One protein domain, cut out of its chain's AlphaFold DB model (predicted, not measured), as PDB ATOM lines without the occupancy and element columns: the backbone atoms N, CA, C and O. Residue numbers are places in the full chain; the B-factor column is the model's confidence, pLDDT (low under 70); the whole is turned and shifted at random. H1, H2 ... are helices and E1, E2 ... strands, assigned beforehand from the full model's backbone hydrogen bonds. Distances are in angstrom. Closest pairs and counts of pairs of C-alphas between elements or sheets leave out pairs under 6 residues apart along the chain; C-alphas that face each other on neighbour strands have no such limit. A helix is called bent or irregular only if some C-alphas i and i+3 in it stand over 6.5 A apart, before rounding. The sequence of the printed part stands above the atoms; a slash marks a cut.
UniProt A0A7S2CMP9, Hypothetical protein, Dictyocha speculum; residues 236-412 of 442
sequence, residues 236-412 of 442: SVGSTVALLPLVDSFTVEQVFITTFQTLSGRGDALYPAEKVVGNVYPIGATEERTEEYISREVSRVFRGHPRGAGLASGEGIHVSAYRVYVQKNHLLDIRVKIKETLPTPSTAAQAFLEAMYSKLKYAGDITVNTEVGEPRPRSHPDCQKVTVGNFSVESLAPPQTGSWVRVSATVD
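This is residues 236 to 412 of the 442 residues of the protein "Hypothetical protein" of Dictyocha speculum (UniProt A0A7S2CMP9). Look first for one twisted sheet of seven strands that curls round the helix H1, with H4 over the E3 and E1 part of the sheet and H6 over E6 near its other edge. Beyond one end of E1 and E3, H2 and H3 make a small head, and the turn of the hairpin E6 and E7 lies towards the opposite end of the longest axis. The 177 printed residues hold six named helices and seven named strands, in the order H1 E1 H2 H3 E2 H4 H5 E3 E4 H6 E5 E6 E7, and the class is mixed, helices and strands. The sheet is mixed and runs E2 E3 E1 E4 E7 E6 E5; with H1, H4 and H6 on one face of it, the domain has two layers. The whole is compact, with a radius of gyration of the C-alphas of 16.3 A and spans of 48 by 34 by 30 A.

Begin in the sheet with E1, residues 252 to 261: find C-alpha 252 at (242.276, 153.205, -27.939), from which the strand runs 24.7 A. Beside it are E3, residues 317 to 324, 22.3 A, and E4, residues 330 to 338, 24.8 A. Then come E7, residues 403 to 411, 25.2 A, ending at C-alpha 411 at (230.630, 135.949, -34.842), and E6, residues 386 to 395, 26.1 A, which bends by 55 degrees at residue 390. The edge strands are short: E2 is residues 280 to 282 and E5 is residues 366 to 369. Find H1 at C-alpha 236, (239.053, 136.790, -29.708); it takes residues 236 to 249 and spans 19.9 A. H4 is residues 290 to 301, 15.7 A, and H6 is residues 346 to 357, 16.4 A. H2 is residues 263 to 269, H3 residues 273 to 276 and H5 residues 309 to 312. H2 is irregular, with C-alphas 265 and 268 9.2 A apart, and H1 only just so, with C-alphas 242 and 245 7.0 A apart.

Start at E1 and E4, antiparallel at 167 degrees, with N 256 and O 335 2.8 A apart. On the other side of E1 is E3, parallel at 12 degrees, with N 320 and O 257 at 2.9 A; E2 is antiparallel to E3, with N 281 and O 323 at 2.9 A. E7 is antiparallel to E4, with N 334 and O 407 at 2.9 A. E6 and E7 form a hairpin, with N 406 and O 392 at 2.8 A, and E5 is parallel to E6 at 64 degrees, with N 388 and O 367 at 2.8 A. H1 is on the sheet; its closest C-alpha pair with E7 is Gly 238 and Val 411, 5.4 A. With its residues 236 to 240 alone H1 touches H4, the C-alphas of Ser 236 and Ile 294 being closest at 5.0 A, at a steep tilt of 42 degrees, the same way. H4 is on the same face as H1, at a height over the sheet of 9.4 A. H6 has a height over the sheet of 7.7 A and is over E6; its closest C-alphas to E6 are those of Ser 346 and Val 393, 5.5 A. H1 and H6 are close but not clearly touching, with the C-alphas of Pro 245 and Tyr 357 6.1 A apart. H5 touches H4, the C-alphas of Ala 312 and Ser 299 being closest at 4.7 A. H2, H3 and H5 only graze the sheet. In H4 and H6 every O i to N i+4 pair is within hydrogen-bond range, in H1 8 of 10 and in H2 0 of 3, beside 3 of 4 O i to N i+3 pairs; H3 and H5 are too short for an O i to N i+4 pair.

The two C-alphas farthest apart are those of Asp 268 and Pro 399, 52.3 A. The printed part has no cut. The long link is E5 to E6, residues 370 to 385. The mean pLDDT of the printed part is 91.1, and no printed residue is under 70.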
ATOM      1  N   SER A 236     237.895 135.956 -29.374       98.38
ATOM      2  CA  SER A 236     239.053 136.790 -29.708       98.38
ATOM      3  C   SER A 236     239.096 137.153 -31.198       98.38
ATOM      4  O   SER A 236     239.363 138.308 -31.522       98.38
ATOM      5  N   VAL A 237     238.794 136.214 -32.110       98.38
ATOM      6  CA  VAL A 237     238.647 136.502 -33.553       98.38
ATOM      7  C   VAL A 237     237.566 137.565 -33.754       98.38
ATOM      8  O   VAL A 237     237.844 138.623 -34.312       98.38
ATOM      9  N   GLY A 238     236.359 137.337 -33.223       97.94
ATOM     10  CA  GLY A 238     235.253 138.291 -33.350       97.94
ATOM     11  C   GLY A 238     235.579 139.675 -32.779       97.94
ATOM     12  O   GLY A 238     235.328 140.690 -33.423       97.94
ATOM     13  N   SER A 239     236.192 139.722 -31.595       98.38
ATOM     14  CA  SER A 239     236.582 140.962 -30.927       98.38
ATOM     15  C   SER A 239     237.659 141.718 -31.692       98.38
ATOM     16  O   SER A 239     237.536 142.926 -31.853       98.38
ATOM     17  N   THR A 240     238.703 141.043 -32.174       97.94
ATOM     18  CA  THR A 240     239.797 141.708 -32.904       97.94
ATOM     19  C   THR A 240     239.331 142.255 -34.249       97.94
ATOM     20  O   THR A 240     239.628 143.406 -34.557       97.94
ATOM     21  N   VAL A 241     238.515 141.506 -34.997       97.88
ATOM     22  CA  VAL A 241     237.911 141.992 -36.248       97.88
ATOM     23  C   VAL A 241     236.985 143.185 -35.983       97.88
ATOM     24  O   VAL A 241     237.105 144.211 -36.648       97.88
ATOM     25  N   ALA A 242     236.115 143.117 -34.970       97.81
ATOM     26  CA  ALA A 242     235.218 144.225 -34.633       97.81
ATOM     27  C   ALA A 242     235.957 145.471 -34.103       97.81
ATOM     28  O   ALA A 242     235.497 146.594 -34.316       97.81
ATOM     29  N   LEU A 243     237.094 145.299 -33.420       97.44
ATOM     30  CA  LEU A 243     237.922 146.395 -32.906       97.44
ATOM     31  C   LEU A 243     238.782 147.057 -33.986       97.44
ATOM     32  O   LEU A 243     239.114 148.233 -33.836       97.44
ATOM     33  N   LEU A 244     239.140 146.334 -35.052       96.56
ATOM     34  CA  LEU A 244     240.085 146.802 -36.067       96.56
ATOM     35  C   LEU A 244     239.730 148.201 -36.615       96.56
ATOM     36  O   LEU A 244     240.596 149.074 -36.560       96.56
ATOM     37  N   PRO A 245     238.478 148.509 -37.022       96.50
ATOM     38  CA  PRO A 245     238.157 149.843 -37.528       96.50
ATOM     39  C   PRO A 245     238.347 150.983 -36.525       96.50
ATOM     40  O   PRO A 245     238.684 152.099 -36.931       96.50
ATOM     41  N   LEU A 246     238.157 150.708 -35.231       95.62
ATOM     42  CA  LEU A 246     238.385 151.672 -34.155       95.62
ATOM     43  C   LEU A 246     239.878 151.860 -33.894       95.62
ATOM     44  O   LEU A 246     240.325 152.998 -33.804       95.62
ATOM     45  N   VAL A 247     240.651 150.773 -33.836       94.69
ATOM     46  CA  VAL A 247     242.110 150.823 -33.645       94.69
ATOM     47  C   VAL A 247     242.799 151.526 -34.818       94.69
ATOM     48  O   VAL A 247     243.713 152.322 -34.617       94.69
ATOM     49  N   ASP A 248     242.336 151.302 -36.047       93.44
ATOM     50  CA  ASP A 248     242.851 151.986 -37.235       93.44
ATOM     51  C   ASP A 248     242.602 153.494 -37.197       93.44
ATOM     52  O   ASP A 248     243.396 154.281 -37.718       93.44
ATOM     53  N   SER A 249     241.493 153.916 -36.595       93.31
ATOM     54  CA  SER A 249     241.013 155.295 -36.686       93.31
ATOM     55  C   SER A 249     241.371 156.141 -35.466       93.31
ATOM     56  O   SER A 249     241.547 157.350 -35.620       93.31
ATOM     57  N   PHE A 250     241.527 155.521 -34.296       93.00
ATOM     58  CA  PHE A 250     241.578 156.200 -33.002       93.00
ATOM     59  C   PHE A 250     242.658 155.654 -32.073       93.00
ATOM     60  O   PHE A 250     243.134 154.528 -32.211       93.00
ATOM     61  N   THR A 251     243.003 156.456 -31.070       92.38
ATOM     62  CA  THR A 251     243.865 156.041 -29.969       92.38
ATOM     63  C   THR A 251     243.012 155.351 -28.907       92.38
ATOM     64  O   THR A 251     242.361 156.009 -28.093       92.38
ATOM     65  N   VAL A 252     243.007 154.018 -28.920       93.25
ATOM     66  CA  VAL A 252     242.276 153.205 -27.939       93.25
ATOM     67  C   VAL A 252     243.012 153.189 -26.597       93.25
ATOM     68  O   VAL A 252     244.187 152.835 -26.540       93.25
ATOM     69  N   GLU A 253     242.312 153.545 -25.519       91.56
ATOM     70  CA  GLU A 253     242.846 153.555 -24.148       91.56
ATOM     71  C   GLU A 253     242.384 152.344 -23.333       91.56
ATOM     72  O   GLU A 253     243.161 151.768 -22.577       91.56
ATOM     73  N   GLN A 254     241.107 151.974 -23.456       94.19
ATOM     74  CA  GLN A 254     240.506 150.865 -22.718       94.19
ATOM     75  C   GLN A 254     239.465 150.157 -23.573       94.19
ATOM     76  O   GLN A 254     238.781 150.780 -24.384       94.19
ATOM     77  N   VAL A 255     239.313 148.859 -23.351       97.31
ATOM     78  CA  VAL A 255     238.330 148.008 -24.006       97.31
ATOM     79  C   VAL A 255     237.685 147.106 -22.964       97.31
ATOM     80  O   VAL A 255     238.362 146.420 -22.204       97.31
ATOM     81  N   PHE A 256     236.359 147.081 -22.970       98.25
ATOM     82  CA  PHE A 256     235.533 146.163 -22.202       98.25
ATOM     83  C   PHE A 256     234.809 145.249 -23.185       98.25
ATOM     84  O   PHE A 256     234.097 145.735 -24.064       98.25
ATOM     85  N   ILE A 257     234.990 143.940 -23.043       98.56
ATOM     86  CA  ILE A 257     234.372 142.922 -23.895       98.56
ATOM     87  C   ILE A 257     233.476 142.062 -23.014       98.56
ATOM     88  O   ILE A 257     233.960 141.327 -22.157       98.56
ATOM     89  N   THR A 258     232.170 142.123 -23.235       98.50
ATOM     90  CA  THR A 258     231.226 141.187 -22.618       98.50
ATOM     91  C   THR A 258     230.762 140.191 -23.668       98.50
ATOM     92  O   THR A 258     230.182 140.581 -24.681       98.50
ATOM     93  N   THR A 259     231.022 138.903 -23.453       98.31
ATOM     94  CA  THR A 259     230.667 137.856 -24.419       98.31
ATOM     95  C   THR A 259     229.449 137.071 -23.960       98.31
ATOM     96  O   THR A 259     229.436 136.559 -22.840       98.31
ATOM     97  N   PHE A 260     228.492 136.888 -24.861       97.69
ATOM     98  CA  PHE A 260     227.367 135.969 -24.742       97.69
ATOM     99  C   PHE A 260     227.607 134.816 -25.715       97.69
ATOM    100  O   PHE A 260     227.273 134.870 -26.901       97.69
ATOM    101  N   GLN A 261     228.278 133.792 -25.210       96.69
ATOM    102  CA  GLN A 261     228.746 132.662 -25.989       96.69
ATOM    103  C   GLN A 261     227.658 131.589 -26.076       96.69
ATOM    104  O   GLN A 261     226.929 131.339 -25.123       96.69
ATOM    105  N   THR A 262     227.561 130.923 -27.214       95.00
ATOM    106  CA  THR A 262     226.520 129.940 -27.554       95.00
ATOM    107  C   THR A 262     226.957 128.513 -27.260       95.00
ATOM    108  O   THR A 262     228.142 128.249 -27.048       95.00
ATOM    109  N   LEU A 263     226.016 127.573 -27.230       93.81
ATOM    110  CA  LEU A 263     226.270 126.195 -26.803       93.81
ATOM    111  C   LEU A 263     227.188 125.413 -27.748       93.81
ATOM    112  O   LEU A 263     227.994 124.606 -27.276       93.81
ATOM    113  N   SER A 264     227.160 125.711 -29.049       91.31
ATOM    114  CA  SER A 264     228.059 125.108 -30.041       91.31
ATOM    115  C   SER A 264     229.542 125.364 -29.762       91.31
ATOM    116  O   SER A 264     230.383 124.602 -30.231       91.31
ATOM    117  N   GLY A 265     229.889 126.358 -28.932       82.88
ATOM    118  CA  GLY A 265     231.272 126.621 -28.513       82.88
ATOM    119  C   GLY A 265     231.916 125.480 -27.714       82.88
ATOM    120  O   GLY A 265     233.139 125.369 -27.686       82.88
ATOM    121  N   ARG A 266     231.112 124.598 -27.102       84.75
ATOM    122  CA  ARG A 266     231.600 123.357 -26.478       84.75
ATOM    123  C   ARG A 266     231.568 122.141 -27.404       84.75
ATOM    124  O   ARG A 266     232.096 121.092 -27.029       84.75
ATOM    125  N   GLY A 267     230.959 122.268 -28.583       82.06
ATOM    126  CA  GLY A 267     230.716 121.164 -29.508       82.06
ATOM    127  C   GLY A 267     230.198 119.921 -28.781       82.06
ATOM    128  O   GLY A 267     229.294 119.994 -27.947       82.06
ATOM    129  N   ASP A 268     230.858 118.793 -29.026       76.12
ATOM    130  CA  ASP A 268     230.465 117.485 -28.493       76.12
ATOM    131  C   ASP A 268     230.799 117.284 -27.000       76.12
ATOM    132  O   ASP A 268     230.478 116.234 -26.438       76.12
ATOM    133  N   ALA A 269     231.473 118.241 -26.347       79.31
ATOM    134  CA  ALA A 269     231.792 118.141 -24.920       79.31
ATOM    135  C   ALA A 269     230.556 118.335 -24.032       79.31
ATOM    136  O   ALA A 269     230.547 117.836 -22.910       79.31
ATOM    137  N   LEU A 270     229.527 119.015 -24.560       86.31
ATOM    138  CA  LEU A 270     228.263 119.347 -23.900       86.31
ATOM    139  C   LEU A 270     228.433 120.173 -22.608       86.31
ATOM    140  O   LEU A 270     229.445 120.139 -21.902       86.31
ATOM    141  N   TYR A 271     227.418 120.961 -22.282       89.00
ATOM    142  CA  TYR A 271     227.233 121.484 -20.933       89.00
ATOM    143  C   TYR A 271     226.246 120.608 -20.180       89.00
ATOM    144  O   TYR A 271     225.306 120.129 -20.808       89.00
ATOM    145  N   PRO A 272     226.365 120.460 -18.851       90.75
ATOM    146  CA  PRO A 272     225.234 120.003 -18.051       90.75
ATOM    147  C   PRO A 272     224.018 120.886 -18.358       90.75
ATOM    148  O   PRO A 272     224.111 122.115 -18.263       90.75
ATOM    149  N   ALA A 273     222.928 120.276 -18.827       88.44
ATOM    150  CA  ALA A 273     221.789 120.990 -19.398       88.44
ATOM    151  C   ALA A 273     221.189 121.983 -18.391       88.44
ATOM    152  O   ALA A 273     220.905 123.124 -18.737       88.44
ATOM    153  N   GLU A 274     221.123 121.603 -17.116       90.75
ATOM    154  CA  GLU A 274     220.628 122.415 -16.005       90.75
ATOM    155  C   GLU A 274     221.404 123.721 -15.781       90.75
ATOM    156  O   GLU A 274     220.874 124.663 -15.193       90.75
ATOM    157  N   LYS A 275     222.657 123.811 -16.249       91.12
ATOM    158  CA  LYS A 275     223.440 125.047 -16.141       91.12
ATOM    159  C   LYS A 275     223.055 126.070 -17.198       91.12
ATOM    160  O   LYS A 275     223.210 127.261 -16.948       91.12
ATOM    161  N   VAL A 276     222.604 125.622 -18.369       92.12
ATOM    162  CA  VAL A 276     222.541 126.465 -19.569       92.12
ATOM    163  C   VAL A 276     221.166 126.538 -20.223       92.12
ATOM    164  O   VAL A 276     220.870 127.552 -20.841       92.12
ATOM    165  N   VAL A 277     220.320 125.514 -20.101       91.44
ATOM    166  CA  VAL A 277     218.982 125.494 -20.708       91.44
ATOM    167  C   VAL A 277     218.098 126.527 -20.020       91.44
ATOM    168  O   VAL A 277     217.894 126.470 -18.810       91.44
ATOM    169  N   GLY A 278     217.600 127.497 -20.792       89.25
ATOM    170  CA  GLY A 278     216.798 128.605 -20.266       89.25
ATOM    171  C   GLY A 278     217.537 129.498 -19.261       89.25
ATOM    172  O   GLY A 278     216.886 130.181 -18.474       89.25
ATOM    173  N   ASN A 279     218.876 129.488 -19.263       93.69
ATOM    174  CA  ASN A 279     219.696 130.179 -18.271       93.69
ATOM    175  C   ASN A 279     220.844 130.987 -18.910       93.69
ATOM    176  O   ASN A 279     221.164 130.842 -20.093       93.69
ATOM    177  N   VAL A 280     221.486 131.829 -18.097       95.38
ATOM    178  CA  VAL A 280     222.751 132.504 -18.408       95.38
ATOM    179  C   VAL A 280     223.796 132.038 -17.401       95.38
ATOM    180  O   VAL A 280     223.643 132.238 -16.197       95.38
ATOM    181  N   TYR A 281     224.865 131.416 -17.888       94.56
ATOM    182  CA  TYR A 281     225.896 130.808 -17.053       94.56
ATOM    183  C   TYR A 281     227.201 131.610 -17.119       94.56
ATOM    184  O   TYR A 281     227.836 131.638 -18.176       94.56
ATOM    185  N   PRO A 282     227.633 132.266 -16.027       94.25
ATOM    186  CA  PRO A 282     228.936 132.923 -15.971       94.25
ATOM    187  C   PRO A 282     230.074 131.912 -16.170       94.25
ATOM    188  O   PRO A 282     230.132 130.889 -15.491       94.25
ATOM    189  N   ILE A 283     230.975 132.200 -17.109       90.38
ATOM    190  CA  ILE A 283     232.119 131.339 -17.454       90.38
ATOM    191  C   ILE A 283     233.355 131.704 -16.613       90.38
ATOM    192  O   ILE A 283     234.274 130.888 -16.484       90.38
ATOM    193  N   GLY A 284     233.381 132.896 -16.012       85.38
ATOM    194  CA  GLY A 284     234.447 133.328 -15.108       85.38
ATOM    195  C   GLY A 284     234.766 132.276 -14.039       85.38
ATOM    196  O   GLY A 284     233.870 131.659 -13.464       85.38
ATOM    197  N   ALA A 285     236.062 132.041 -13.810       81.12
ATOM    198  CA  ALA A 285     236.597 131.021 -12.896       81.12
ATOM    199  C   ALA A 285     236.222 129.550 -13.205       81.12
ATOM    200  O   ALA A 285     236.407 128.675 -12.358       81.12
ATOM    201  N   THR A 286     235.740 129.243 -14.414       86.50
ATOM    202  CA  THR A 286     235.558 127.858 -14.890       86.50
ATOM    203  C   THR A 286     236.776 127.351 -15.678       86.50
ATOM    204  O   THR A 286     237.693 128.106 -16.002       86.50
ATOM    205  N   GLU A 287     236.772 126.068 -16.048       83.88
ATOM    206  CA  GLU A 287     237.852 125.432 -16.824       83.88
ATOM    207  C   GLU A 287     238.051 126.015 -18.236       83.88
ATOM    208  O   GLU A 287     239.107 125.825 -18.836       83.88
ATOM    209  N   GLU A 288     237.066 126.728 -18.792       84.69
ATOM    210  CA  GLU A 288     237.137 127.234 -20.170       84.69
ATOM    211  C   GLU A 288     238.044 128.451 -20.341       84.69
ATOM    212  O   GLU A 288     238.474 128.709 -21.465       84.69
ATOM    213  N   ARG A 289     238.373 129.163 -19.251       89.38
ATOM    214  CA  ARG A 289     239.349 130.274 -19.207       89.38
ATOM    215  C   ARG A 289     239.200 131.303 -20.344       89.38
ATOM    216  O   ARG A 289     240.173 131.943 -20.734       89.38
ATOM    217  N   THR A 290     237.991 131.486 -20.880       92.44
ATOM    218  CA  THR A 290     237.757 132.325 -22.066       92.44
ATOM    219  C   THR A 290     238.074 133.792 -21.810       92.44
ATOM    220  O   THR A 290     238.627 134.436 -22.690       92.44
ATOM    221  N   GLU A 291     237.807 134.306 -20.608       95.12
ATOM    222  CA  GLU A 291     238.171 135.677 -20.215       95.12
ATOM    223  C   GLU A 291     239.685 135.912 -20.305       95.12
ATOM    224  O   GLU A 291     240.133 136.902 -20.886       95.12
ATOM    225  N   GLU A 292     240.480 134.961 -19.803       94.00
ATOM    226  CA  GLU A 292     241.941 135.020 -19.884       94.00
ATOM    227  C   GLU A 292     242.426 134.920 -21.333       94.00
ATOM    228  O   GLU A 292     243.300 135.689 -21.740       94.00
ATOM    229  N   TYR A 293     241.858 133.994 -22.114       95.19
ATOM    230  CA  TYR A 293     242.189 133.855 -23.531       95.19
ATOM    231  C   TYR A 293     241.920 135.157 -24.282       95.19
ATOM    232  O   TYR A 293     242.841 135.691 -24.889       95.19
ATOM    233  N   ILE A 294     240.716 135.721 -24.179       96.81
ATOM    234  CA  ILE A 294     240.348 136.950 -24.893       96.81
ATOM    235  C   ILE A 294     241.273 138.104 -24.499       96.81
ATOM    236  O   ILE A 294     241.815 138.770 -25.380       96.81
ATOM    237  N   SER A 295     241.521 138.309 -23.201       95.12
ATOM    238  CA  SER A 295     242.389 139.397 -22.734       95.12
ATOM    239  C   SER A 295     243.804 139.302 -23.328       95.12
ATOM    240  O   SER A 295     244.309 140.255 -23.929       95.12
ATOM    241  N   ARG A 296     244.432 138.121 -23.242       96.31
ATOM    242  CA  ARG A 296     245.811 137.905 -23.713       96.31
ATOM    243  C   ARG A 296     245.920 137.886 -25.234       96.31
ATOM    244  O   ARG A 296     246.893 138.396 -25.790       96.31
ATOM    245  N   GLU A 297     244.951 137.281 -25.910       97.88
ATOM    246  CA  GLU A 297     244.971 137.089 -27.359       97.88
ATOM    247  C   GLU A 297     244.669 138.386 -28.107       97.88
ATOM    248  O   GLU A 297     245.388 138.694 -29.053       97.88
ATOM    249  N   VAL A 298     243.696 139.191 -27.657       97.62
ATOM    250  CA  VAL A 298     243.431 140.520 -28.244       97.62
ATOM    251  C   VAL A 298     244.686 141.390 -28.152       97.62
ATOM    252  O   VAL A 298     245.114 141.968 -29.152       97.62
ATOM    253  N   SER A 299     245.340 141.412 -26.985       96.62
ATOM    254  CA  SER A 299     246.611 142.122 -26.803       96.62
ATOM    255  C   SER A 299     247.703 141.621 -27.757       96.62
ATOM    256  O   SER A 299     248.430 142.407 -28.369       96.62
ATOM    257  N   ARG A 300     247.818 140.296 -27.920       96.62
ATOM    258  CA  ARG A 300     248.834 139.667 -28.771       96.62
ATOM    259  C   ARG A 300     248.609 139.907 -30.260       96.62
ATOM    260  O   ARG A 300     249.606 140.066 -30.967       96.62
ATOM    261  N   VAL A 301     247.356 139.913 -30.715       96.19
ATOM    262  CA  VAL A 301     246.979 140.138 -32.117       96.19
ATOM    263  C   VAL A 301     247.278 141.578 -32.530       96.19
ATOM    264  O   VAL A 301     247.898 141.786 -33.567       96.19
ATOM    265  N   PHE A 302     246.945 142.564 -31.689       95.25
ATOM    266  CA  PHE A 302     247.226 143.980 -31.967       95.25
ATOM    267  C   PHE A 302     248.664 144.417 -31.650       95.25
ATOM    268  O   PHE A 302     249.037 145.571 -31.881       95.25
ATOM    269  N   ARG A 303     249.509 143.518 -31.132       91.19
ATOM    270  CA  ARG A 303     250.914 143.826 -30.862       91.19
ATOM    271  C   ARG A 303     251.647 144.137 -32.168       91.19
ATOM    272  O   ARG A 303     251.724 143.294 -33.052       91.19
ATOM    273  N   GLY A 304     252.250 145.322 -32.240       83.94
ATOM    274  CA  GLY A 304     252.960 145.798 -33.432       83.94
ATOM    275  C   GLY A 304     252.071 146.549 -34.424       83.94
ATOM    276  O   GLY A 304     252.597 147.138 -35.364       83.94
ATOM    277  N   HIS A 305     250.755 146.607 -34.195       87.56
ATOM    278  CA  HIS A 305     249.882 147.477 -34.972       87.56
ATOM    279  C   HIS A 305     250.249 148.953 -34.705       87.56
ATOM    280  O   HIS A 305     250.349 149.326 -33.529       87.56
ATOM    281  N   PRO A 306     250.402 149.823 -35.729       82.12
ATOM    282  CA  PRO A 306     250.894 151.199 -35.555       82.12
ATOM    283  C   PRO A 306     250.106 152.034 -34.537       82.12
ATOM    284  O   PRO A 306     250.658 152.900 -33.865       82.12
ATOM    285  N   ARG A 307     248.807 151.747 -34.406       81.06
ATOM    286  CA  ARG A 307     247.883 152.390 -33.455       81.06
ATOM    287  C   ARG A 307     247.381 151.452 -32.350       81.06
ATOM    288  O   ARG A 307     246.544 151.830 -31.545       81.06
ATOM    289  N   GLY A 308     247.912 150.230 -32.277       80.88
ATOM    290  CA  GLY A 308     247.526 149.219 -31.283       80.88
ATOM    291  C   GLY A 308     248.264 149.318 -29.948       80.88
ATOM    292  O   GLY A 308     248.074 148.460 -29.090       80.88
ATOM    293  N   ALA A 309     249.109 150.336 -29.748       79.44
ATOM    294  CA  ALA A 309     249.955 150.463 -28.558       79.44
ATOM    295  C   ALA A 309     249.159 150.418 -27.238       79.44
ATOM    296  O   ALA A 309     249.598 149.761 -26.297       79.44
ATOM    297  N   GLY A 310     247.969 151.030 -27.191       80.31
ATOM    298  CA  GLY A 310     247.099 151.006 -26.007       80.31
ATOM    299  C   GLY A 310     246.509 149.630 -25.670       80.31
ATOM    300  O   GLY A 310     246.141 149.384 -24.529       80.31
ATOM    301  N   LEU A 311     246.474 148.702 -26.633       86.50
ATOM    302  CA  LEU A 311     246.031 147.315 -26.426       86.50
ATOM    303  C   LEU A 311     247.201 146.346 -26.214       86.50
ATOM    304  O   LEU A 311     247.048 145.296 -25.587       86.50
ATOM    305  N   ALA A 312     248.389 146.684 -26.717       83.38
ATOM    306  CA  ALA A 312     249.549 145.797 -26.732       83.38
ATOM    307  C   ALA A 312     250.106 145.453 -25.334       83.38
ATOM    308  O   ALA A 312     250.787 144.431 -25.196       83.38
ATOM    309  N   SER A 313     249.827 146.277 -24.313       83.88
ATOM    310  CA  SER A 313     250.177 145.987 -22.912       83.88
ATOM    311  C   SER A 313     249.204 145.011 -22.242       83.88
ATOM    312  O   SER A 313     249.582 144.334 -21.291       83.88
ATOM    313  N   GLY A 314     247.961 144.932 -22.726       86.94
ATOM    314  CA  GLY A 314     246.882 144.149 -22.122       86.94
ATOM    315  C   GLY A 314     246.223 144.802 -20.898       86.94
ATOM    316  O   GLY A 314     245.121 144.404 -20.539       86.94
ATOM    317  N   GLU A 315     246.829 145.832 -20.295       86.19
ATOM    318  CA  GLU A 315     246.331 146.472 -19.061       86.19
ATOM    319  C   GLU A 315     244.963 147.152 -19.230       86.19
ATOM    320  O   GLU A 315     244.187 147.228 -18.282       86.19
ATOM    321  N   GLY A 316     244.650 147.620 -20.441       90.06
ATOM    322  CA  GLY A 316     243.370 148.246 -20.771       90.06
ATOM    323  C   GLY A 316     242.291 147.276 -21.255       90.06
ATOM    324  O   GLY A 316     241.272 147.747 -21.749       90.06
ATOM    325  N   ILE A 317     242.502 145.955 -21.196       96.62
ATOM    326  CA  ILE A 317     241.563 144.961 -21.741       96.62
ATOM    327  C   ILE A 317     240.845 144.230 -20.609       96.62
ATOM    328  O   ILE A 317     241.427 143.405 -19.903       96.62
ATOM    329  N   HIS A 318     239.545 144.481 -20.492       97.25
ATOM    330  CA  HIS A 318     238.667 143.889 -19.490       97.25
ATOM    331  C   HIS A 318     237.639 142.983 -20.164       97.25
ATOM    332  O   HIS A 318     237.020 143.372 -21.155       97.25
ATOM    333  N   VAL A 319     237.445 141.775 -19.635       97.56
ATOM    334  CA  VAL A 319     236.574 140.770 -20.255       97.56
ATOM    335  C   VAL A 319     235.639 140.162 -19.220       97.56
ATOM    336  O   VAL A 319     236.088 139.781 -18.143       97.56
ATOM    337  N   SER A 320     234.367 140.024 -19.589       97.50
ATOM    338  CA  SER A 320     233.370 139.230 -18.867       97.50
ATOM    339  C   SER A 320     232.759 138.209 -19.821       97.50
ATOM    340  O   SER A 320     232.312 138.573 -20.911       97.50
ATOM    341  N   ALA A 321     232.710 136.936 -19.435       97.12
ATOM    342  CA  ALA A 321     232.216 135.877 -20.308       97.12
ATOM    343  C   ALA A 321     231.032 135.111 -19.717       97.12
ATOM    344  O   ALA A 321     231.064 134.627 -18.585       97.12
ATOM    345  N   TYR A 322     230.000 134.932 -20.539       97.00
ATOM    346  CA  TYR A 322     228.782 134.209 -20.205       97.00
ATOM    347  C   TYR A 322     228.451 133.206 -21.301       97.00
ATOM    348  O   TYR A 322     228.663 133.466 -22.484       97.00
ATOM    349  N   ARG A 323     227.884 132.070 -20.909       96.00
ATOM    350  CA  ARG A 323     227.230 131.118 -21.800       96.00
ATOM    351  C   ARG A 323     225.731 131.409 -21.787       96.00
ATOM    352  O   ARG A 323     225.156 131.610 -20.720       96.00
ATOM    353  N   VAL A 324     225.109 131.422 -22.958       95.81
ATOM    354  CA  VAL A 324     223.673 131.672 -23.133       95.81
ATOM    355  C   VAL A 324     222.996 130.513 -23.851       95.81
ATOM    356  O   VAL A 324     223.635 129.793 -24.625       95.81
ATOM    357  N   TYR A 325     221.691 130.360 -23.622       94.50
ATOM    358  CA  TYR A 325     220.865 129.353 -24.286       94.50
ATOM    359  C   TYR A 325     220.534 129.716 -25.740       94.50
ATOM    360  O   TYR A 325     219.400 130.012 -26.107       94.50
ATOM    361  N   VAL A 326     221.569 129.729 -26.571       93.75
ATOM    362  CA  VAL A 326     221.501 129.925 -28.018       93.75
ATOM    363  C   VAL A 326     222.400 128.866 -28.643       93.75
ATOM    364  O   VAL A 326     223.490 128.609 -28.128       93.75
ATOM    365  N   GLN A 327     221.942 128.222 -29.716       91.31
ATOM    366  CA  GLN A 327     222.660 127.111 -30.343       91.31
ATOM    367  C   GLN A 327     224.024 127.557 -30.892       91.31
ATOM    368  O   GLN A 327     225.054 127.035 -30.465       91.31
ATOM    369  N   LYS A 328     224.047 128.570 -31.766       90.69
ATOM    370  CA  LYS A 328     225.235 129.020 -32.512       90.69
ATOM    371  C   LYS A 328     225.257 130.544 -32.689       90.69
ATOM    372  O   LYS A 328     224.217 131.186 -32.558       90.69
ATOM    373  N   ASN A 329     226.448 131.079 -32.976       93.19
ATOM    374  CA  ASN A 329     226.800 132.491 -33.178       93.19
ATOM    375  C   ASN A 329     226.915 133.290 -31.878       93.19
ATOM    376  O   ASN A 329     225.928 133.652 -31.246       93.19
ATOM    377  N   HIS A 330     228.141 133.600 -31.468       97.31
ATOM    378  CA  HIS A 330     228.384 134.387 -30.261       97.31
ATOM    379  C   HIS A 330     227.985 135.848 -30.474       97.31
ATOM    380  O   HIS A 330     228.226 136.397 -31.546       97.31
ATOM    381  N   LEU A 331     227.432 136.482 -29.439       98.06
ATOM    382  CA  LEU A 331     227.239 137.932 -29.375       98.06
ATOM    383  C   LEU A 331     228.318 138.550 -28.480       98.06
ATOM    384  O   LEU A 331     228.622 138.036 -27.405       98.06
ATOM    385  N   LEU A 332     228.876 139.671 -28.917       98.38
ATOM    386  CA  LEU A 332     229.900 140.443 -28.228       98.38
ATOM    387  C   LEU A 332     229.369 141.866 -28.017       98.38
ATOM    388  O   LEU A 332     228.982 142.527 -28.977       98.38
ATOM    389  N   ASP A 333     229.363 142.347 -26.775       98.19
ATOM    390  CA  ASP A 333     229.199 143.768 -26.452       98.19
ATOM    391  C   ASP A 333     230.584 144.352 -26.184       98.19
ATOM    392  O   ASP A 333     231.250 143.961 -25.222       98.19
ATOM    393  N   ILE A 334     231.038 145.247 -27.059       98.44
ATOM    394  CA  ILE A 334     232.373 145.831 -26.988       98.44
ATOM    395  C   ILE A 334     232.223 147.320 -26.703       98.44
ATOM    396  O   ILE A 334     231.578 148.051 -27.456       98.44
ATOM    397  N   ARG A 335     232.836 147.776 -25.612       97.88
ATOM    398  CA  ARG A 335     232.915 149.193 -25.251       97.88
ATOM    399  C   ARG A 335     234.358 149.639 -25.255       97.88
ATOM    400  O   ARG A 335     235.204 149.011 -24.627       97.88
ATOM    401  N   VAL A 336     234.630 150.730 -25.948       96.56
ATOM    402  CA  VAL A 336     235.975 151.225 -26.204       96.56
ATOM    403  C   VAL A 336     236.063 152.660 -25.723       96.56
ATOM    404  O   VAL A 336     235.285 153.506 -26.157       96.56
ATOM    405  N   LYS A 337     237.020 152.934 -24.843       95.12
ATOM    406  CA  LYS A 337     237.426 154.295 -24.514       95.12
ATOM    407  C   LYS A 337     238.482 154.730 -25.514       95.12
ATOM    408  O   LYS A 337     239.524 154.079 -25.627       95.12
ATOM    409  N   ILE A 338     238.219 155.824 -26.213       93.94
ATOM    410  CA  ILE A 338     239.167 156.450 -27.134       93.94
ATOM    411  C   ILE A 338     239.551 157.842 -26.638       93.94
ATOM    412  O   ILE A 338     238.756 158.525 -25.989       93.94
ATOM    413  N   LYS A 339     240.777 158.261 -26.960       92.38
ATOM    414  CA  LYS A 339     241.296 159.587 -26.598       92.38
ATOM    415  C   LYS A 339     240.580 160.712 -27.349       92.38
ATOM    416  O   LYS A 339     240.458 161.826 -26.843       92.38
ATOM    417  N   GLU A 340     240.149 160.437 -28.574       92.44
ATOM    418  CA  GLU A 340     239.484 161.386 -29.454       92.44
ATOM    419  C   GLU A 340     238.033 161.636 -29.019       92.44
ATOM    420  O   GLU A 340     237.289 160.709 -28.702       92.44
ATOM    421  N   THR A 341     237.611 162.902 -29.035       91.88
ATOM    422  CA  THR A 341     236.213 163.277 -28.794       91.88
ATOM    423  C   THR A 341     235.434 163.212 -30.104       91.88
ATOM    424  O   THR A 341     235.728 163.951 -31.046       91.88
ATOM    425  N   LEU A 342     234.425 162.348 -30.160       89.00
ATOM    426  CA  LEU A 342     233.536 162.217 -31.312       89.00
ATOM    427  C   LEU A 342     232.397 163.257 -31.301       89.00
ATOM    428  O   LEU A 342     232.063 163.797 -30.239       89.00
ATOM    429  N   PRO A 343     231.793 163.551 -32.475       82.31
ATOM    430  CA  PRO A 343     230.779 164.593 -32.612       82.31
ATOM    431  C   PRO A 343     229.540 164.389 -31.735       82.31
ATOM    432  O   PRO A 343     229.072 163.273 -31.525       82.31
ATOM    433  N   THR A 344     228.940 165.498 -31.308       75.56
ATOM    434  CA  THR A 344     227.592 165.538 -30.722       75.56
ATOM    435  C   THR A 344     226.645 166.278 -31.678       75.56
ATOM    436  O   THR A 344     227.056 167.312 -32.211       75.56
ATOM    437  N   PRO A 345     225.392 165.827 -31.893       77.88
ATOM    438  CA  PRO A 345     224.679 164.773 -31.162       77.88
ATOM    439  C   PRO A 345     225.169 163.354 -31.492       77.88
ATOM    440  O   PRO A 345     225.747 163.128 -32.550       77.88
ATOM    441  N   SER A 346     224.891 162.394 -30.598       78.12
ATOM    442  CA  SER A 346     225.309 160.982 -30.729       78.12
ATOM    443  C   SER A 346     224.910 160.357 -32.077       78.12
ATOM    444  O   SER A 346     225.648 159.541 -32.619       78.12
ATOM    445  N   THR A 347     223.816 160.818 -32.691       82.62
ATOM    446  CA  THR A 347     223.372 160.383 -34.027       82.62
ATOM    447  C   THR A 347     224.376 160.697 -35.139       82.62
ATOM    448  O   THR A 347     224.553 159.896 -36.052       82.62
ATOM    449  N   ALA A 348     225.078 161.833 -35.067       82.94
ATOM    450  CA  ALA A 348     226.130 162.165 -36.024       82.94
ATOM    451  C   ALA A 348     227.356 161.256 -35.842       82.94
ATOM    452  O   ALA A 348     227.967 160.836 -36.823       82.94
ATOM    453  N   ALA A 349     227.695 160.914 -34.595       84.50
ATOM    454  CA  ALA A 349     228.778 159.982 -34.305       84.50
ATOM    455  C   ALA A 349     228.433 158.538 -34.713       84.50
ATOM    456  O   ALA A 349     229.301 157.841 -35.230       84.50
ATOM    457  N   GLN A 350     227.179 158.108 -34.556       86.62
ATOM    458  CA  GLN A 350     226.697 156.816 -35.060       86.62
ATOM    459  C   GLN A 350     226.847 156.723 -36.580       86.62
ATOM    460  O   GLN A 350     227.517 155.814 -37.058       86.62
ATOM    461  N   ALA A 351     226.342 157.709 -37.329       88.56
ATOM    462  CA  ALA A 351     226.485 157.743 -38.787       88.56
ATOM    463  C   ALA A 351     227.960 157.758 -39.233       88.56
ATOM    464  O   ALA A 351     228.335 157.116 -40.215       88.56
ATOM    465  N   PHE A 352     228.825 158.462 -38.490       89.19
ATOM    466  CA  PHE A 352     230.267 158.433 -38.725       89.19
ATOM    467  C   PHE A 352     230.853 157.022 -38.534       89.19
ATOM    468  O   PHE A 352     231.630 156.566 -39.374       89.19
ATOM    469  N   LEU A 353     230.485 156.324 -37.454       91.62
ATOM    470  CA  LEU A 353     230.945 154.958 -37.195       91.62
ATOM    471  C   LEU A 353     230.442 153.994 -38.272       91.62
ATOM    472  O   LEU A 353     231.238 153.235 -38.813       91.62
ATOM    473  N   GLU A 354     229.168 154.067 -38.651       91.69
ATOM    474  CA  GLU A 354     228.596 153.243 -39.722       91.69
ATOM    475  C   GLU A 354     229.367 153.413 -41.038       91.69
ATOM    476  O   GLU A 354     229.784 152.428 -41.653       91.69
ATOM    477  N   ALA A 355     229.644 154.659 -41.435       90.94
ATOM    478  CA  ALA A 355     230.437 154.956 -42.624       90.94
ATOM    479  C   ALA A 355     231.889 154.458 -42.505       90.94
ATOM    480  O   ALA A 355     232.472 153.977 -43.477       90.94
ATOM    481  N   MET A 356     232.484 154.547 -41.313       93.12
ATOM    482  CA  MET A 356     233.834 154.055 -41.040       93.12
ATOM    483  C   MET A 356     233.926 152.529 -41.149       93.12
ATOM    484  O   MET A 356     234.860 152.033 -41.781       93.12
ATOM    485  N   TYR A 357     232.978 151.800 -40.560       94.50
ATOM    486  CA  TYR A 357     232.919 150.338 -40.615       94.50
ATOM    487  C   TYR A 357     232.558 149.823 -42.018       94.50
ATOM    488  O   TYR A 357     233.016 148.754 -42.405       94.50
ATOM    489  N   SER A 358     231.829 150.608 -42.815       91.19
ATOM    490  CA  SER A 358     231.440 150.253 -44.192       91.19
ATOM    491  C   SER A 358     232.539 150.490 -45.242       91.19
ATOM    492  O   SER A 358     232.305 150.317 -46.439       91.19
ATOM    493  N   LYS A 359     233.745 150.919 -44.839       89.00
ATOM    494  CA  LYS A 359     234.862 151.141 -45.771       89.00
ATOM    495  C   LYS A 359     235.251 149.841 -46.480       89.00
ATOM    496  O   LYS A 359     235.368 148.793 -45.853       89.00
ATOM    497  N   LEU A 360     235.577 149.948 -47.774       80.06
ATOM    498  CA  LEU A 360     235.894 148.804 -48.642       80.06
ATOM    499  C   LEU A 360     236.975 147.873 -48.072       80.06
ATOM    500  O   LEU A 360     236.866 146.661 -48.223       80.06
ATOM    501  N   LYS A 361     237.975 148.420 -47.366       87.12
ATOM    502  CA  LYS A 361     239.038 147.617 -46.743       87.12
ATOM    503  C   LYS A 361     238.548 146.602 -45.702       87.12
ATOM    504  O   LYS A 361     239.285 145.674 -45.409       87.12
ATOM    505  N   TYR A 362     237.335 146.760 -45.169       89.06
ATOM    506  CA  TYR A 362     236.740 145.833 -44.202       89.06
ATOM    507  C   TYR A 362     235.613 144.980 -44.790       89.06
ATOM    508  O   TYR A 362     235.148 144.060 -44.129       89.06
ATOM    509  N   ALA A 363     235.165 145.248 -46.022       85.31
ATOM    510  CA  ALA A 363     233.980 144.607 -46.604       85.31
ATOM    511  C   ALA A 363     234.123 143.080 -46.783       85.31
ATOM    512  O   ALA A 363     233.125 142.363 -46.910       85.31
ATOM    513  N   GLY A 364     235.365 142.584 -46.802       86.56
ATOM    514  CA  GLY A 364     235.683 141.159 -46.813       86.56
ATOM    515  C   GLY A 364     235.398 140.457 -45.486       86.56
ATOM    516  O   GLY A 364     235.023 139.297 -45.519       86.56
ATOM    517  N   ASP A 365     235.494 141.148 -44.352       92.19
ATOM    518  CA  ASP A 365     235.510 140.529 -43.016       92.19
ATOM    519  C   ASP A 365     234.436 141.071 -42.075       92.19
ATOM    520  O   ASP A 365     234.148 140.452 -41.049       92.19
ATOM    521  N   ILE A 366     233.848 142.219 -42.410       95.00
ATOM    522  CA  ILE A 366     232.840 142.899 -41.608       95.00
ATOM    523  C   ILE A 366     231.581 143.133 -42.436       95.00
ATOM    524  O   ILE A 366     231.624 143.726 -43.514       95.00
ATOM    525  N   THR A 367     230.445 142.728 -41.873       94.50
ATOM    526  CA  THR A 367     229.111 143.114 -42.341       94.50
ATOM    527  C   THR A 367     228.545 144.155 -41.381       94.50
ATOM    528  O   THR A 367     228.509 143.930 -40.175       94.50
ATOM    529  N   VAL A 368     228.098 145.307 -41.880       94.81
ATOM    530  CA  VAL A 368     227.479 146.346 -41.039       94.81
ATOM    531  C   VAL A 368     225.963 146.206 -41.096       94.81
ATOM    532  O   VAL A 368     225.386 146.224 -42.180       94.81
ATOM    533  N   ASN A 369     225.320 146.100 -39.934       92.94
ATOM    534  CA  ASN A 369     223.871 146.150 -39.801       92.94
ATOM    535  C   ASN A 369     223.464 147.345 -38.924       92.94
ATOM    536  O   ASN A 369     223.843 147.441 -37.757       92.94
ATOM    537  N   THR A 370     222.697 148.263 -39.510       88.94
ATOM    538  CA  THR A 370     222.261 149.516 -38.879       88.94
ATOM    539  C   THR A 370     220.834 149.446 -38.332       88.94
ATOM    540  O   THR A 370     220.316 150.444 -37.834       88.94
ATOM    541  N   GLU A 371     220.159 148.300 -38.442       90.94
ATOM    542  CA  GLU A 371     218.828 148.126 -37.874       90.94
ATOM    543  C   GLU A 371     218.889 148.163 -36.341       90.94
ATOM    544  O   GLU A 371     219.803 147.649 -35.692       90.94
ATOM    545  N   VAL A 372     217.888 148.801 -35.737       88.31
ATOM    546  CA  VAL A 372     217.815 148.934 -34.281       88.31
ATOM    547  C   VAL A 372     217.687 147.551 -33.643       88.31
ATOM    548  O   VAL A 372     216.775 146.791 -33.959       88.31
ATOM    549  N   GLY A 373     218.575 147.251 -32.692       86.75
ATOM    550  CA  GLY A 373     218.598 145.963 -31.995       86.75
ATOM    551  C   GLY A 373     219.379 144.860 -32.716       86.75
ATOM    552  O   GLY A 373     219.396 143.734 -32.220       86.75
ATOM    553  N   GLU A 374     220.040 145.168 -33.834       93.50
ATOM    554  CA  GLU A 374     220.963 144.269 -34.532       93.50
ATOM    555  C   GLU A 374     222.435 144.595 -34.216       93.50
ATOM    556  O   GLU A 374     222.761 145.746 -33.916       93.50
ATOM    557  N   PRO A 375     223.356 143.616 -34.295       94.50
ATOM    558  CA  PRO A 375     223.153 142.233 -34.734       94.50
ATOM    559  C   PRO A 375     222.675 141.280 -33.627       94.50
ATOM    560  O   PRO A 375     223.053 141.397 -32.460       94.50
ATOM    561  N   ARG A 376     221.889 140.273 -34.019       92.75
ATOM    562  CA  ARG A 376     221.447 139.149 -33.179       92.75
ATOM    563  C   ARG A 376     222.031 137.812 -33.659       92.75
ATOM    564  O   ARG A 376     221.988 137.547 -34.859       92.75
ATOM    565  N   PRO A 377     222.462 136.912 -32.747       91.12
ATOM    566  CA  PRO A 377     222.999 135.590 -33.086       91.12
ATOM    567  C   PRO A 377     222.219 134.799 -34.141       91.12
ATOM    568  O   PRO A 377     222.797 134.267 -35.081       91.12
ATOM    569  N   ARG A 378     220.892 134.737 -33.995       86.19
ATOM    570  CA  ARG A 378     220.024 133.943 -34.874       86.19
ATOM    571  C   ARG A 378     219.824 134.574 -36.255       86.19
ATOM    572  O   ARG A 378     219.548 133.850 -37.202       86.19
ATOM    573  N   SER A 379     219.921 135.898 -36.357       81.56
ATOM    574  CA  SER A 379     219.578 136.642 -37.575       81.56
ATOM    575  C   SER A 379     220.760 136.829 -38.524       81.56
ATOM    576  O   SER A 379     220.538 137.120 -39.692       81.56
ATOM    577  N   HIS A 380     221.996 136.645 -38.043       79.00
ATOM    578  CA  HIS A 380     223.218 136.862 -38.829       79.00
ATOM    579  C   HIS A 380     224.174 135.662 -38.770       79.00
ATOM    580  O   HIS A 380     225.271 135.787 -38.220       79.00
ATOM    581  N   PRO A 381     223.775 134.488 -39.293       74.25
ATOM    582  CA  PRO A 381     224.696 133.378 -39.486       74.25
ATOM    583  C   PRO A 381     225.605 133.671 -40.688       74.25
ATOM    584  O   PRO A 381     225.270 133.355 -41.823       74.25
ATOM    585  N   ASP A 382     226.752 134.303 -40.443       80.38
ATOM    586  CA  ASP A 382     227.818 134.440 -41.440       80.38
ATOM    587  C   ASP A 382     229.053 133.676 -40.953       80.38
ATOM    588  O   ASP A 382     229.680 134.025 -39.951       80.38
ATOM    589  N   CYS A 383     229.385 132.595 -41.661       80.12
ATOM    590  CA  CYS A 383     230.497 131.722 -41.306       80.12
ATOM    591  C   CYS A 383     231.870 132.266 -41.737       80.12
ATOM    592  O   CYS A 383     232.882 131.645 -41.420       80.12
ATOM    593  N   GLN A 384     231.934 133.414 -42.418       86.94
ATOM    594  CA  GLN A 384     233.178 134.013 -42.918       86.94
ATOM    595  C   GLN A 384     233.406 135.455 -42.448       86.94
ATOM    596  O   GLN A 384     234.546 135.929 -42.481       86.94
ATOM    597  N   LYS A 385     232.368 136.148 -41.971       92.88
ATOM    598  CA  LYS A 385     232.448 137.545 -41.524       92.88
ATOM    599  C   LYS A 385     231.967 137.738 -40.095       92.88
ATOM    600  O   LYS A 385     231.299 136.899 -39.498       92.88
ATOM    601  N   VAL A 386     232.323 138.891 -39.542       96.44
ATOM    602  CA  VAL A 386     231.785 139.404 -38.284       96.44
ATOM    603  C   VAL A 386     230.741 140.459 -38.613       96.44
ATOM    604  O   VAL A 386     231.040 141.449 -39.279       96.44
ATOM    605  N   THR A 387     229.517 140.283 -38.127       96.69
ATOM    606  CA  THR A 387     228.486 141.315 -38.280       96.69
ATOM    607  C   THR A 387     228.575 142.286 -37.116       96.69
ATOM    608  O   THR A 387     228.648 141.855 -35.970       96.69
ATOM    609  N   VAL A 388     228.561 143.587 -37.385       97.31
ATOM    610  CA  VAL A 388     228.629 144.661 -36.385       97.31
ATOM    611  C   VAL A 388     227.436 145.601 -36.509       97.31
ATOM    612  O   VAL A 388     226.884 145.774 -37.593       97.31
ATOM    613  N   GLY A 389     227.056 146.233 -35.405       95.62
ATOM    614  CA  GLY A 389     225.933 147.164 -35.356       95.62
ATOM    615  C   GLY A 389     225.724 147.737 -33.962       95.62
ATOM    616  O   GLY A 389     226.627 147.701 -33.118       95.62
ATOM    617  N   ASN A 390     224.519 148.263 -33.718       93.94
ATOM    618  CA  ASN A 390     224.111 148.847 -32.434       93.94
ATOM    619  C   ASN A 390     225.147 149.843 -31.876       93.94
ATOM    620  O   ASN A 390     225.538 149.798 -30.704       93.94
ATOM    621  N   PHE A 391     225.634 150.722 -32.751       94.19
ATOM    622  CA  PHE A 391     226.635 151.711 -32.391       94.19
ATOM    623  C   PHE A 391     226.052 152.732 -31.413       94.19
ATOM    624  O   PHE A 391     224.938 153.225 -31.593       94.19
ATOM    625  N   SER A 392     226.816 153.119 -30.399       92.31
ATOM    626  CA  SER A 392     226.474 154.283 -29.579       92.31
ATOM    627  C   SER A 392     227.721 155.012 -29.125       92.31
ATOM    628  O   SER A 392     228.747 154.387 -28.865       92.31
ATOM    629  N   VAL A 393     227.614 156.331 -28.996       93.12
ATOM    630  CA  VAL A 393     228.727 157.181 -28.580       93.12
ATOM    631  C   VAL A 393     228.310 158.064 -27.419       93.12
ATOM    632  O   VAL A 393     227.280 158.740 -27.486       93.12
ATOM    633  N   GLU A 394     229.147 158.074 -26.389       90.75
ATOM    634  CA  GLU A 394     229.044 158.938 -25.220       90.75
ATOM    635  C   GLU A 394     230.351 159.724 -25.072       90.75
ATOM    636  O   GLU A 394     231.404 159.164 -24.770       90.75
ATOM    637  N   SER A 395     230.309 161.030 -25.330       86.44
ATOM    638  CA  SER A 395     231.474 161.903 -25.154       86.44
ATOM    639  C   SER A 395     231.650 162.268 -23.684       86.44
ATOM    640  O   SER A 395     230.679 162.590 -22.998       86.44
ATOM    641  N   LEU A 396     232.893 162.228 -23.204       85.19
ATOM    642  CA  LEU A 396     233.204 162.540 -21.815       85.19
ATOM    643  C   LEU A 396     233.010 164.034 -21.539       85.19
ATOM    644  O   LEU A 396     233.398 164.891 -22.336       85.19
ATOM    645  N   ALA A 397     232.396 164.342 -20.396       81.00
ATOM    646  CA  ALA A 397     232.216 165.716 -19.955       81.00
ATOM    647  C   ALA A 397     233.549 166.306 -19.444       81.00
ATOM    648  O   ALA A 397     234.326 165.598 -18.791       81.00
ATOM    649  N   PRO A 398     233.809 167.609 -19.669       77.88
ATOM    650  CA  PRO A 398     234.976 168.286 -19.109       77.88
ATOM    651  C   PRO A 398     235.088 168.099 -17.581       77.88
ATOM    652  O   PRO A 398     234.063 168.090 -16.897       77.88
ATOM    653  N   PRO A 399     236.307 167.972 -17.018       81.81
ATOM    654  CA  PRO A 399     237.610 168.172 -17.663       81.81
ATOM    655  C   PRO A 399     238.144 166.937 -18.408       81.81
ATOM    656  O   PRO A 399     239.254 166.983 -18.931       81.81
ATOM    657  N   GLN A 400     237.394 165.832 -18.443       80.94
ATOM    658  CA  GLN A 400     237.814 164.628 -19.153       80.94
ATOM    659  C   GLN A 400     237.682 164.833 -20.669       80.94
ATOM    660  O   GLN A 400     236.774 165.516 -21.140       80.94
ATOM    661  N   THR A 401     238.600 164.245 -21.431       85.69
ATOM    662  CA  THR A 401     238.605 164.281 -22.899       85.69
ATOM    663  C   THR A 401     238.436 162.876 -23.456       85.69
ATOM    664  O   THR A 401     238.917 161.924 -22.840       85.69
ATOM    665  N   GLY A 402     237.810 162.755 -24.626       92.38
ATOM    666  CA  GLY A 402     237.594 161.480 -25.304       92.38
ATOM    667  C   GLY A 402     236.132 161.056 -25.356       92.38
ATOM    668  O   GLY A 402     235.222 161.793 -24.959       92.38
ATOM    669  N   SER A 403     235.915 159.843 -25.852       94.62
ATOM    670  CA  SER A 403     234.588 159.258 -26.016       94.62
ATOM    671  C   SER A 403     234.587 157.776 -25.655       94.62
ATOM    672  O   SER A 403     235.561 157.054 -25.877       94.62
ATOM    673  N   TRP A 404     233.454 157.315 -25.138       95.31
ATOM    674  CA  TRP A 404     233.087 155.910 -25.108       95.31
ATOM    675  C   TRP A 404     232.333 155.556 -26.380       95.31
ATOM    676  O   TRP A 404     231.335 156.189 -26.723       95.31
ATOM    677  N   VAL A 405     232.807 154.522 -27.066       96.25
ATOM    678  CA  VAL A 405     232.156 153.929 -28.230       96.25
ATOM    679  C   VAL A 405     231.684 152.535 -27.861       96.25
ATOM    680  O   VAL A 405     232.459 151.727 -27.360       96.25
ATOM    681  N   ARG A 406     230.419 152.235 -28.131       95.81
ATOM    682  CA  ARG A 406     229.870 150.882 -28.073       95.81
ATOM    683  C   ARG A 406     229.698 150.350 -29.488       95.81
ATOM    684  O   ARG A 406     229.195 151.069 -30.350       95.81
ATOM    685  N   VAL A 407     230.056 149.089 -29.686       97.12
ATOM    686  CA  VAL A 407     229.709 148.289 -30.861       97.12
ATOM    687  C   VAL A 407     229.252 146.911 -30.390       97.12
ATOM    688  O   VAL A 407     229.901 146.284 -29.549       97.12
ATOM    689  N   SER A 408     228.118 146.442 -30.902       97.56
ATOM    690  CA  SER A 408     227.722 145.041 -30.757       97.56
ATOM    691  C   SER A 408     228.177 144.266 -31.987       97.56
ATOM    692  O   SER A 408     228.104 144.781 -33.103       97.56
ATOM    693  N   ALA A 409     228.647 143.039 -31.790       97.69
ATOM    694  CA  ALA A 409     229.117 142.186 -32.871       97.69
ATOM    695  C   ALA A 409     228.625 140.747 -32.715       97.69
ATOM    696  O   ALA A 409     228.569 140.234 -31.599       97.69
ATOM    697  N   THR A 410     228.319 140.075 -33.821       97.38
ATOM    698  CA  THR A 410     228.091 138.628 -33.851       97.38
ATOM    699  C   THR A 410     229.171 137.934 -34.662       97.38
ATOM    700  O   THR A 410     229.558 138.408 -35.728       97.38
ATOM    701  N   VAL A 411     229.644 136.796 -34.161       96.81
ATOM    702  CA  VAL A 411     230.630 135.949 -34.842       96.81
ATOM    703  C   VAL A 411     230.153 134.503 -34.831       96.81
ATOM    704  O   VAL A 411     229.807 133.972 -33.770       96.81
ATOM    705  N   ASP A 412     230.154 133.853 -35.994       94.88
ATOM    706  CA  ASP A 412     229.976 132.405 -36.056       94.88
ATOM    707  C   ASP A 412     231.176 131.731 -35.392       94.88
ATOM    708  O   ASP A 412     232.308 131.769 -35.875       94.88
TER     709      ASP A 412